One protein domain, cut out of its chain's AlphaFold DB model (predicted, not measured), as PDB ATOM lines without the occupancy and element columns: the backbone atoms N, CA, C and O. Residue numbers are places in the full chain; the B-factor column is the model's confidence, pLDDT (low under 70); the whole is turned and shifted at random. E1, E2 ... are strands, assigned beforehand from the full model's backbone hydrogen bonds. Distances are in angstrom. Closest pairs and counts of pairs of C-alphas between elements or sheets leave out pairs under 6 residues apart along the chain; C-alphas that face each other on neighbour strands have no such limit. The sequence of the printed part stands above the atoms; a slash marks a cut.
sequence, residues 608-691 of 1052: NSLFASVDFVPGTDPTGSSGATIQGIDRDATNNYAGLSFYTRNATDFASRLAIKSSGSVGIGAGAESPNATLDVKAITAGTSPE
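This is residues 608 to 691 of the 1052 residues of an uncharacterized protein of Chryseobacterium taichungense (UniProt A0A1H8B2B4). With little regular structure, the domain is one flat, twisted sheet of six strands, side by side in chain order. E1 to E5 form a meander, each the antiparallel neighbour of the one before; E6 joins parallel to E5, a mixed sheet. The printed part has 84 residues, all strand by class with 28 in named strands, only just compact, close to loose: radius of gyration of the C-alphas 13.9 A, spans 39 by 33 by 15 A.

Edge strand E1, residues 613 to 616, and E2, residues 628 to 632, form a hairpin, with N 614 and O 630 within hydrogen-bond range at 2.8 A. E3, residues 644 to 649, and E4, residues 654 to 660, form another, with N 646 and O 658 at 2.8 A. E5, residues 666 to 668, and edge strand E6, residues 679 to 681, are parallel at 10 degrees, with N 668 and O 680 at 2.8 A.

E3 is 16.8 A long and E4 17.6 A. C-alpha 613 is at (-39.995, -36.861, -10.211), C-alpha 681 at (-55.053, -52.738, -1.314).

The printed part has no cut. Links E1 to E2 and E2 to E3 are long. Confidence is low, under 70, in 28 residues, among them 617 to 626.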
ATOM      1  N   ASN A 608     -29.059 -45.688  -9.601       62.81
ATOM      2  CA  ASN A 608     -30.190 -45.055  -8.919       62.81
ATOM      3  C   ASN A 608     -31.531 -45.583  -9.464       62.81
ATOM      4  O   ASN A 608     -31.816 -45.457 -10.655       62.81
ATOM      5  N   SER A 609     -32.367 -46.150  -8.588       62.94
ATOM      6  CA  SER A 609     -33.720 -46.619  -8.929       62.94
ATOM      7  C   SER A 609     -34.690 -45.477  -9.251       62.94
ATOM      8  O   SER A 609     -35.664 -45.689  -9.977       62.94
ATOM      9  N   LEU A 610     -34.407 -44.267  -8.756       67.56
ATOM     10  CA  LEU A 610     -35.179 -43.053  -9.004       67.56
ATOM     11  C   LEU A 610     -34.662 -42.355 -10.269       67.56
ATOM     12  O   LEU A 610     -33.555 -41.802 -10.293       67.56
ATOM     13  N   PHE A 611     -35.475 -42.363 -11.328       64.81
ATOM     14  CA  PHE A 611     -35.089 -41.793 -12.624       64.81
ATOM     15  C   PHE A 611     -35.672 -40.402 -12.918       64.81
ATOM     16  O   PHE A 611     -35.074 -39.664 -13.699       64.81
ATOM     17  N   ALA A 612     -36.799 -40.035 -12.296       71.50
ATOM     18  CA  ALA A 612     -37.410 -38.707 -12.368       71.50
ATOM     19  C   ALA A 612     -38.482 -38.516 -11.277       71.50
ATOM     20  O   ALA A 612     -39.067 -39.496 -10.803       71.50
ATOM     21  N   SER A 613     -38.789 -37.258 -10.945       73.31
ATOM     22  CA  SER A 613     -39.995 -36.861 -10.211       73.31
ATOM     23  C   SER A 613     -40.725 -35.711 -10.914       73.31
ATOM     24  O   SER A 613     -40.122 -34.914 -11.633       73.31
ATOM     25  N   VAL A 614     -42.039 -35.643 -10.707       78.44
ATOM     26  CA  VAL A 614     -42.886 -34.480 -10.985       78.44
ATOM     27  C   VAL A 614     -43.512 -34.072  -9.659       78.44
ATOM     28  O   VAL A 614     -44.397 -34.755  -9.136       78.44
ATOM     29  N   ASP A 615     -42.998 -32.987  -9.095       72.44
ATOM     30  CA  ASP A 615     -43.341 -32.499  -7.764       72.44
ATOM     31  C   ASP A 615     -44.426 -31.420  -7.820       72.44
ATOM     32  O   ASP A 615     -44.274 -30.379  -8.459       72.44
ATOM     33  N   PHE A 616     -45.523 -31.655  -7.104       71.31
ATOM     34  CA  PHE A 616     -46.601 -30.694  -6.903       71.31
ATOM     35  C   PHE A 616     -46.391 -30.019  -5.543       71.31
ATOM     36  O   PHE A 616     -46.764 -30.548  -4.489       71.31
ATOM     37  N   VAL A 617     -45.749 -28.850  -5.574       64.62
ATOM     38  CA  VAL A 617     -45.445 -28.029  -4.392       64.62
ATOM     39  C   VAL A 617     -46.563 -26.992  -4.194       64.62
ATOM     40  O   VAL A 617     -46.685 -26.072  -5.004       64.62
ATOM     41  N   PRO A 618     -47.408 -27.107  -3.151       59.09
ATOM     42  CA  PRO A 618     -48.491 -26.158  -2.906       59.09
ATOM     43  C   PRO A 618     -47.964 -24.895  -2.203       59.09
ATOM     44  O   PRO A 618     -48.077 -24.751  -0.988       59.09
ATOM     45  N   GLY A 619     -47.379 -23.963  -2.961       59.06
ATOM     46  CA  GLY A 619     -46.917 -22.682  -2.423       59.06
ATOM     47  C   GLY A 619     -46.161 -21.810  -3.428       59.06
ATOM     48  O   GLY A 619     -45.853 -22.232  -4.537       59.06
ATOM     49  N   THR A 620     -45.838 -20.581  -3.023       54.84
ATOM     50  CA  THR A 620     -45.034 -19.625  -3.815       54.84
ATOM     51  C   THR A 620     -43.519 -19.811  -3.657       54.84
ATOM     52  O   THR A 620     -42.745 -19.022  -4.202       54.84
ATOM     53  N   ASP A 621     -43.083 -20.821  -2.898       56.16
ATOM     54  CA  ASP A 621     -41.676 -21.173  -2.701       56.16
ATOM     55  C   ASP A 621     -41.342 -22.466  -3.473       56.16
ATOM     56  O   ASP A 621     -41.814 -23.537  -3.084       56.16
ATOM     57  N   PRO A 622     -40.517 -22.403  -4.537       54.03
ATOM     58  CA  PRO A 622     -40.117 -23.577  -5.314       54.03
ATOM     59  C   PRO A 622     -39.165 -24.532  -4.566       54.03
ATOM     60  O   PRO A 622     -38.763 -25.541  -5.136       54.03
ATOM     61  N   THR A 623     -38.782 -24.226  -3.321       54.25
ATOM     62  CA  THR A 623     -37.969 -25.093  -2.445       54.25
ATOM     63  C   THR A 623     -38.757 -25.708  -1.282       54.25
ATOM     64  O   THR A 623     -38.200 -26.458  -0.479       54.25
ATOM     65  N   GLY A 624     -40.064 -25.428  -1.194       60.03
ATOM     66  CA  GLY A 624     -40.952 -26.009  -0.187       60.03
ATOM     67  C   GLY A 624     -41.110 -27.530  -0.321       60.03
ATOM     68  O   GLY A 624     -40.952 -28.104  -1.395       60.03
ATOM     69  N   SER A 625     -41.462 -28.202   0.780       59.97
ATOM     70  CA  SER A 625     -41.726 -29.650   0.767       59.97
ATOM     71  C   SER A 625     -42.908 -30.004  -0.142       59.97
ATOM     72  O   SER A 625     -44.012 -29.499   0.070       59.97
ATOM     73  N   SER A 626     -42.709 -30.923  -1.093       63.81
ATOM     74  CA  SER A 626     -43.762 -31.408  -1.996       63.81
ATOM     75  C   SER A 626     -44.993 -31.899  -1.226       63.81
ATOM     76  O   SER A 626     -44.877 -32.644  -0.241       63.81
ATOM     77  N   GLY A 627     -46.178 -31.473  -1.675       70.12
ATOM     78  CA  GLY A 627     -47.467 -31.915  -1.130       70.12
ATOM     79  C   GLY A 627     -47.933 -33.227  -1.762       70.12
ATOM     80  O   GLY A 627     -48.465 -34.101  -1.076       70.12
ATOM     81  N   ALA A 628     -47.656 -33.392  -3.055       78.19
ATOM     82  CA  ALA A 628     -47.742 -34.658  -3.766       78.19
ATOM     83  C   ALA A 628     -46.604 -34.758  -4.789       78.19
ATOM     84  O   ALA A 628     -46.157 -33.740  -5.316       78.19
ATOM     85  N   THR A 629     -46.164 -35.974  -5.093       83.38
ATOM     86  CA  THR A 629     -45.109 -36.225  -6.082       83.38
ATOM     87  C   THR A 629     -45.454 -37.460  -6.890       83.38
ATOM     88  O   THR A 629     -45.830 -38.489  -6.329       83.38
ATOM     89  N   ILE A 630     -45.287 -37.371  -8.205       85.94
ATOM     90  CA  ILE A 630     -45.272 -38.538  -9.083       85.94
ATOM     91  C   ILE A 630     -43.807 -38.917  -9.302       85.94
ATOM     92  O   ILE A 630     -43.034 -38.095  -9.787       85.94
ATOM     93  N   GLN A 631     -43.405 -40.129  -8.927       85.25
ATOM     94  CA  GLN A 631     -42.002 -40.554  -8.915       85.25
ATOM     95  C   GLN A 631     -41.811 -41.910  -9.599       85.25
ATOM     96  O   GLN A 631     -42.606 -42.829  -9.420       85.25
ATOM     97  N   GLY A 632     -40.734 -42.041 -10.372       83.62
ATOM     98  CA  GLY A 632     -40.279 -43.326 -10.898       83.62
ATOM     99  C   GLY A 632     -39.581 -44.165  -9.824       83.62
ATOM    100  O   GLY A 632     -38.696 -43.645  -9.151       83.62
ATOM    101  N   ILE A 633     -39.970 -45.433  -9.669       78.50
ATOM    102  CA  ILE A 633     -39.747 -46.215  -8.427       78.50
ATOM    103  C   ILE A 633     -38.986 -47.541  -8.579       78.50
ATOM    104  O   ILE A 633     -38.375 -48.009  -7.619       78.50
ATOM    105  N   ASP A 634     -39.022 -48.177  -9.749       76.25
ATOM    106  CA  ASP A 634     -38.472 -49.521  -9.969       76.25
ATOM    107  C   ASP A 634     -38.044 -49.739 -11.430       76.25
ATOM    108  O   ASP A 634     -38.616 -50.545 -12.165       76.25
ATOM    109  N   ARG A 635     -37.017 -49.004 -11.872       71.69
ATOM    110  CA  ARG A 635     -36.404 -49.239 -13.186       71.69
ATOM    111  C   ARG A 635     -35.654 -50.577 -13.210       71.69
ATOM    112  O   ARG A 635     -34.661 -50.744 -12.505       71.69
ATOM    113  N   ASP A 636     -36.063 -51.479 -14.095       66.25
ATOM    114  CA  ASP A 636     -35.268 -52.643 -14.487       66.25
ATOM    115  C   ASP A 636     -34.113 -52.181 -15.393       66.25
ATOM    116  O   ASP A 636     -34.326 -51.694 -16.508       66.25
ATOM    117  N   ALA A 637     -32.877 -52.328 -14.910       62.31
ATOM    118  CA  ALA A 637     -31.667 -51.940 -15.633       62.31
ATOM    119  C   ALA A 637     -31.372 -52.811 -16.874       62.31
ATOM    120  O   ALA A 637     -30.633 -52.376 -17.754       62.31
ATOM    121  N   THR A 638     -31.951 -54.012 -16.962       64.69
ATOM    122  CA  THR A 638     -31.768 -54.947 -18.083       64.69
ATOM    123  C   THR A 638     -32.808 -54.706 -19.176       64.69
ATOM    124  O   THR A 638     -32.456 -54.601 -20.349       64.69
ATOM    125  N   ASN A 639     -34.087 -54.574 -18.805       64.62
ATOM    126  CA  ASN A 639     -35.197 -54.489 -19.768       64.62
ATOM    127  C   ASN A 639     -35.743 -53.066 -20.002       64.62
ATOM    128  O   ASN A 639     -36.557 -52.864 -20.900       64.62
ATOM    129  N   ASN A 640     -35.299 -52.063 -19.234       63.66
ATOM    130  CA  ASN A 640     -35.777 -50.670 -19.293       63.66
ATOM    131  C   ASN A 640     -37.293 -50.485 -19.061       63.66
ATOM    132  O   ASN A 640     -37.862 -49.460 -19.452       63.66
ATOM    133  N   TYR A 641     -37.950 -51.436 -18.395       75.31
ATOM    134  CA  TYR A 641     -39.275 -51.213 -17.819       75.31
ATOM    135  C   TYR A 641     -39.151 -50.406 -16.527       75.31
ATOM    136  O   TYR A 641     -38.154 -50.506 -15.814       75.31
ATOM    137  N   ALA A 642     -40.157 -49.588 -16.237       74.38
ATOM    138  CA  ALA A 642     -40.171 -48.716 -15.074       74.38
ATOM    139  C   ALA A 642     -41.613 -48.486 -14.620       74.38
ATOM    140  O   ALA A 642     -42.479 -48.190 -15.444       74.38
ATOM    141  N   GLY A 643     -41.861 -48.633 -13.324       83.62
ATOM    142  CA  GLY A 643     -43.119 -48.289 -12.689       83.62
ATOM    143  C   GLY A 643     -43.139 -46.861 -12.159       83.62
ATOM    144  O   GLY A 643     -42.136 -46.135 -12.155       83.62
ATOM    145  N   LEU A 644     -44.328 -46.469 -11.717       88.50
ATOM    146  CA  LEU A 644     -44.693 -45.116 -11.335       88.50
ATOM    147  C   LEU A 644     -45.421 -45.118  -9.993       88.50
ATOM    148  O   LEU A 644     -46.342 -45.904  -9.777       88.50
ATOM    149  N   SER A 645     -45.042 -44.193  -9.124       88.06
ATOM    150  CA  SER A 645     -45.619 -44.011  -7.801       88.06
ATOM    151  C   SER A 645     -46.215 -42.631  -7.623       88.06
ATOM    152  O   SER A 645     -45.705 -41.646  -8.153       88.06
ATOM    153  N   PHE A 646     -47.268 -42.577  -6.822       89.19
ATOM    154  CA  PHE A 646     -47.955 -41.379  -6.387       89.19
ATOM    155  C   PHE A 646     -47.776 -41.269  -4.872       89.19
ATOM    156  O   PHE A 646     -48.451 -41.940  -4.082       89.19
ATOM    157  N   TYR A 647     -46.846 -40.405  -4.478       86.75
ATOM    158  CA  TYR A 647     -46.624 -40.010  -3.096       86.75
ATOM    159  C   TYR A 647     -47.557 -38.859  -2.743       86.75
ATOM    160  O   TYR A 647     -47.677 -37.894  -3.501       86.75
ATOM    161  N   THR A 648     -48.175 -38.918  -1.565       82.44
ATOM    162  CA  THR A 648     -48.916 -37.782  -1.004       82.44
ATOM    163  C   THR A 648     -48.531 -37.549   0.449       82.44
ATOM    164  O   THR A 648     -48.136 -38.471   1.173       82.44
ATOM    165  N   ARG A 649     -48.612 -36.285   0.868       77.44
ATOM    166  CA  ARG A 649     -48.350 -35.842   2.237       77.44
ATOM    167  C   ARG A 649     -49.649 -35.808   3.035       77.44
ATOM    168  O   ARG A 649     -50.649 -35.283   2.551       77.44
ATOM    169  N   ASN A 650     -49.628 -36.306   4.268       69.25
ATOM    170  CA  ASN A 650     -50.628 -35.952   5.281       69.25
ATOM    171  C   ASN A 650     -49.963 -35.128   6.403       69.25
ATOM    172  O   ASN A 650     -48.839 -34.655   6.251       69.25
ATOM    173  N   ALA A 651     -50.653 -34.917   7.525       68.06
ATOM    174  CA  ALA A 651     -50.134 -34.109   8.632       68.06
ATOM    175  C   ALA A 651     -48.842 -34.657   9.284       68.06
ATOM    176  O   ALA A 651     -48.147 -33.900   9.958       68.06
ATOM    177  N   THR A 652     -48.526 -35.945   9.110       66.62
ATOM    178  CA  THR A 652     -47.450 -36.647   9.832       66.62
ATOM    179  C   THR A 652     -46.480 -37.431   8.948       66.62
ATOM    180  O   THR A 652     -45.361 -37.683   9.388       66.62
ATOM    181  N   ASP A 653     -46.851 -37.815   7.723       76.62
ATOM    182  CA  ASP A 653     -45.968 -38.548   6.809       76.62
ATOM    183  C   ASP A 653     -46.059 -38.078   5.345       76.62
ATOM    184  O   ASP A 653     -46.923 -37.297   4.940       76.62
ATOM    185  N   PHE A 654     -45.107 -38.557   4.544       83.19
ATOM    186  CA  PHE A 654     -45.077 -38.423   3.093       83.19
ATOM    187  C   PHE A 654     -44.615 -39.754   2.510       83.19
ATOM    188  O   PHE A 654     -43.468 -40.157   2.711       83.19
ATOM    189  N   ALA A 655     -45.523 -40.465   1.851       82.50
ATOM    190  CA  ALA A 655     -45.300 -41.843   1.438       82.50
ATOM    191  C   ALA A 655     -46.140 -42.200   0.207       82.50
ATOM    192  O   ALA A 655     -47.153 -41.558  -0.082       82.50
ATOM    193  N   SER A 656     -45.713 -43.247  -0.502       87.19
ATOM    194  CA  SER A 656     -46.452 -43.825  -1.623       87.19
ATOM    195  C   SER A 656     -47.838 -44.289  -1.170       87.19
ATOM    196  O   SER A 656     -47.973 -44.941  -0.128       87.19
ATOM    197  N   ARG A 657     -48.867 -43.913  -1.939       87.62
ATOM    198  CA  ARG A 657     -50.275 -44.295  -1.722       87.62
ATOM    199  C   ARG A 657     -50.868 -45.094  -2.867       87.62
ATOM    200  O   ARG A 657     -51.814 -45.841  -2.641       87.62
ATOM    201  N   LEU A 658     -50.325 -44.928  -4.064       90.38
ATOM    202  CA  LEU A 658     -50.652 -45.693  -5.256       90.38
ATOM    203  C   LEU A 658     -49.342 -45.915  -6.002       90.38
ATOM    204  O   LEU A 658     -48.642 -44.952  -6.304       90.38
ATOM    205  N   ALA A 659     -49.033 -47.162  -6.324       89.00
ATOM    206  CA  ALA A 659     -47.885 -47.521  -7.138       89.00
ATOM    207  C   ALA A 659     -48.327 -48.487  -8.229       89.00
ATOM    208  O   ALA A 659     -49.071 -49.429  -7.969       89.00
ATOM    209  N   ILE A 660     -47.842 -48.272  -9.443       90.56
ATOM    210  CA  ILE A 660     -47.976 -49.203 -10.557       90.56
ATOM    211  C   ILE A 660     -46.563 -49.666 -10.870       90.56
ATOM    212  O   ILE A 660     -45.753 -48.883 -11.361       90.56
ATOM    213  N   LYS A 661     -46.245 -50.916 -10.540       88.06
ATOM    214  CA  LYS A 661     -44.913 -51.490 -10.768       88.06
ATOM    215  C   LYS A 661     -44.628 -51.617 -12.260       88.06
ATOM    216  O   LYS A 661     -45.548 -51.732 -13.068       88.06
ATOM    217  N   SER A 662     -43.350 -51.707 -12.615       83.50
ATOM    218  CA  SER A 662     -42.918 -52.030 -13.986       83.50
ATOM    219  C   SER A 662     -43.517 -53.347 -14.521       83.50
ATOM    220  O   SER A 662     -43.670 -53.507 -15.729       83.50
ATOM    221  N   SER A 663     -43.920 -54.255 -13.625       80.88
ATOM    222  CA  SER A 663     -44.628 -55.513 -13.908       80.88
ATOM    223  C   SER A 663     -46.145 -55.384 -14.140       80.88
ATOM    224  O   SER A 663     -46.799 -56.391 -14.399       80.88
ATOM    225  N   GLY A 664     -46.727 -54.186 -14.021       80.12
ATOM    226  CA  GLY A 664     -48.166 -53.937 -14.199       80.12
ATOM    227  C   GLY A 664     -49.042 -54.182 -12.963       80.12
ATOM    228  O   GLY A 664     -50.240 -53.910 -13.015       80.12
ATOM    229  N   SER A 665     -48.477 -54.649 -11.845       87.44
ATOM    230  CA  SER A 665     -49.208 -54.776 -10.575       87.44
ATOM    231  C   SER A 665     -49.437 -53.416  -9.915       87.44
ATOM    232  O   SER A 665     -48.515 -52.601  -9.822       87.44
ATOM    233  N   VAL A 666     -50.650 -53.198  -9.407       90.38
ATOM    234  CA  VAL A 666     -51.088 -51.960  -8.758       90.38
ATOM    235  C   VAL A 666     -51.184 -52.160  -7.246       90.38
ATOM    236  O   VAL A 666     -52.027 -52.913  -6.763       90.38
ATOM    237  N   GLY A 667     -50.337 -51.470  -6.488       88.88
ATOM    238  CA  GLY A 667     -50.446 -51.374  -5.035       88.88
ATOM    239  C   GLY A 667     -51.163 -50.096  -4.620       88.88
ATOM    240  O   GLY A 667     -50.893 -49.029  -5.166       88.88
ATOM    241  N   ILE A 668     -52.051 -50.187  -3.633       85.88
ATOM    242  CA  ILE A 668     -52.728 -49.048  -3.005       85.88
ATOM    243  C   ILE A 668     -52.537 -49.153  -1.490       85.88
ATOM    244  O   ILE A 668     -52.751 -50.212  -0.908       85.88
ATOM    245  N   GLY A 669     -52.151 -48.053  -0.846       82.12
ATOM    246  CA  GLY A 669     -51.971 -47.959   0.604       82.12
ATOM    247  C   GLY A 669     -50.537 -48.190   1.102       82.12
ATOM    248  O   GLY A 669     -49.580 -47.857   0.401       82.12
ATOM    249  N   ALA A 670     -50.351 -48.677   2.338       78.62
ATOM    250  CA  ALA A 670     -49.004 -48.779   2.919       78.62
ATOM    251  C   ALA A 670     -48.138 -49.791   2.166       78.62
ATOM    252  O   ALA A 670     -48.523 -50.944   1.976       78.62
ATOM    253  N   GLY A 671     -46.939 -49.365   1.765       76.88
ATOM    254  CA  GLY A 671     -46.053 -50.215   0.975       76.88
ATOM    255  C   GLY A 671     -46.627 -50.558  -0.401       76.88
ATOM    256  O   GLY A 671     -46.314 -51.627  -0.922       76.88
ATOM    257  N   ALA A 672     -47.436 -49.667  -0.997       82.00
ATOM    258  CA  ALA A 672     -47.930 -49.783  -2.373       82.00
ATOM    259  C   ALA A 672     -46.815 -50.156  -3.375       82.00
ATOM    260  O   ALA A 672     -47.049 -50.929  -4.296       82.00
ATOM    261  N   GLU A 673     -45.581 -49.709  -3.122       82.81
ATOM    262  CA  GLU A 673     -44.338 -50.068  -3.828       82.81
ATOM    263  C   GLU A 673     -43.998 -51.563  -3.914       82.81
ATOM    264  O   GLU A 673     -43.043 -51.947  -4.595       82.81
ATOM    265  N   SER A 674     -44.717 -52.426  -3.205       84.81
ATOM    266  CA  SER A 674     -44.524 -53.876  -3.206       84.81
ATOM    267  C   SER A 674     -45.880 -54.581  -3.118       84.81
ATOM    268  O   SER A 674     -46.242 -55.069  -2.044       84.81
ATOM    269  N   PRO A 675     -46.666 -54.606  -4.211       85.12
ATOM    270  CA  PRO A 675     -47.942 -55.305  -4.252       85.12
ATOM    271  C   PRO A 675     -47.731 -56.817  -4.398       85.12
ATOM    272  O   PRO A 675     -46.900 -57.277  -5.180       85.12
ATOM    273  N   ASN A 676     -48.521 -57.592  -3.662       82.88
ATOM    274  CA  ASN A 676     -48.504 -59.053  -3.642       82.88
ATOM    275  C   ASN A 676     -49.438 -59.667  -4.710       82.88
ATOM    276  O   ASN A 676     -49.443 -60.883  -4.892       82.88
ATOM    277  N   ALA A 677     -50.246 -58.847  -5.390       82.81
ATOM    278  CA  ALA A 677     -51.212 -59.235  -6.419       82.81
ATOM    279  C   ALA A 677     -51.359 -58.125  -7.480       82.81
ATOM    280  O   ALA A 677     -50.837 -57.024  -7.308       82.81
ATOM    281  N   THR A 678     -52.083 -58.391  -8.574       81.81
ATOM    282  CA  THR A 678     -52.297 -57.424  -9.672       81.81
ATOM    283  C   THR A 678     -53.029 -56.155  -9.225       81.81
ATOM    284  O   THR A 678     -52.746 -55.078  -9.739       81.81
ATOM    285  N   LEU A 679     -53.928 -56.270  -8.242       84.44
ATOM    286  CA  LEU A 679     -54.424 -55.152  -7.442       84.44
ATOM    287  C   LEU A 679     -54.330 -55.557  -5.968       84.44
ATOM    288  O   LEU A 679     -54.991 -56.504  -5.548       84.44
ATOM    289  N   ASP A 680     -53.508 -54.851  -5.199       82.56
ATOM    290  CA  ASP A 680     -53.280 -55.104  -3.777       82.56
ATOM    291  C   ASP A 680     -53.572 -53.832  -2.974       82.56
ATOM    292  O   ASP A 680     -52.896 -52.816  -3.138       82.56
ATOM    293  N   VAL A 681     -54.608 -53.874  -2.133       85.69
ATOM    294  CA  VAL A 681     -55.053 -52.738  -1.314       85.69
ATOM    295  C   VAL A 681     -54.690 -53.015   0.145       85.69
ATOM    296  O   VAL A 681     -55.410 -53.716   0.857       85.69
ATOM    297  N   LYS A 682     -53.564 -52.454   0.592       78.38
ATOM    298  CA  LYS A 682     -53.033 -52.582   1.957       78.38
ATOM    299  C   LYS A 682     -53.536 -51.435   2.839       78.38
ATOM    300  O   LYS A 682     -53.669 -50.301   2.383       78.38
ATOM    301  N   ALA A 683     -53.779 -51.700   4.123       75.69
ATOM    302  CA  ALA A 683     -54.133 -50.647   5.081       75.69
ATOM    303  C   ALA A 683     -53.001 -49.606   5.194       75.69
ATOM    304  O   ALA A 683     -51.830 -49.974   5.150       75.69
ATOM    305  N   ILE A 684     -53.322 -48.311   5.321       72.50
ATOM    306  CA  ILE A 684     -52.315 -47.228   5.279       72.50
ATOM    307  C   ILE A 684     -51.539 -47.101   6.598       72.50
ATOM    308  O   ILE A 684     -50.356 -46.756   6.584       72.50
ATOM    309  N   THR A 685     -52.155 -47.398   7.743       66.81
ATOM    310  CA  THR A 685     -51.460 -47.543   9.033       66.81
ATOM    311  C   THR A 685     -52.323 -48.377   9.977       66.81
ATOM    312  O   THR A 685     -53.538 -48.223   9.994       66.81
ATOM    313  N   ALA A 686     -51.729 -49.242  10.799       60.53
ATOM    314  CA  ALA A 686     -52.501 -50.010  11.773       60.53
ATOM    315  C   ALA A 686     -52.988 -49.115  12.934       60.53
ATOM    316  O   ALA A 686     -52.186 -48.752  13.794       60.53
ATOM    317  N   GLY A 687     -54.293 -48.810  13.008       56.06
ATOM    318  CA  GLY A 687     -54.896 -48.449  14.300       56.06
ATOM    319  C   GLY A 687     -56.236 -47.707  14.333       56.06
ATOM    320  O   GLY A 687     -57.028 -48.006  15.224       56.06
ATOM    321  N   THR A 688     -56.499 -46.725  13.460       55.56
ATOM    322  CA  THR A 688     -57.604 -45.759  13.709       55.56
ATOM    323  C   THR A 688     -58.409 -45.274  12.499       55.56
ATOM    324  O   THR A 688     -59.450 -44.648  12.704       55.56
ATOM    325  N   SER A 689     -57.992 -45.554  11.262       60.72
ATOM    326  CA  SER A 689     -58.765 -45.197  10.061       60.72
ATOM    327  C   SER A 689     -59.551 -46.411   9.546       60.72
ATOM    328  O   SER A 689     -59.078 -47.533   9.682       60.72
ATOM    329  N   PRO A 690     -60.751 -46.249   8.958       64.94
ATOM    330  CA  PRO A 690     -61.418 -47.351   8.264       64.94
ATOM    331  C   PRO A 690     -60.801 -47.581   6.875       64.94
ATOM    332  O   PRO A 690     -61.036 -46.791   5.961       64.94
ATOM    333  N   GLU A 691     -60.045 -48.666   6.688       70.19
ATOM    334  CA  GLU A 691     -59.558 -49.088   5.366       70.19
ATOM    335  C   GLU A 691     -60.401 -50.212   4.736       70.19
ATOM    336  O   GLU A 691     -60.975 -51.056   5.423       70.19
TER     337      GLU A 691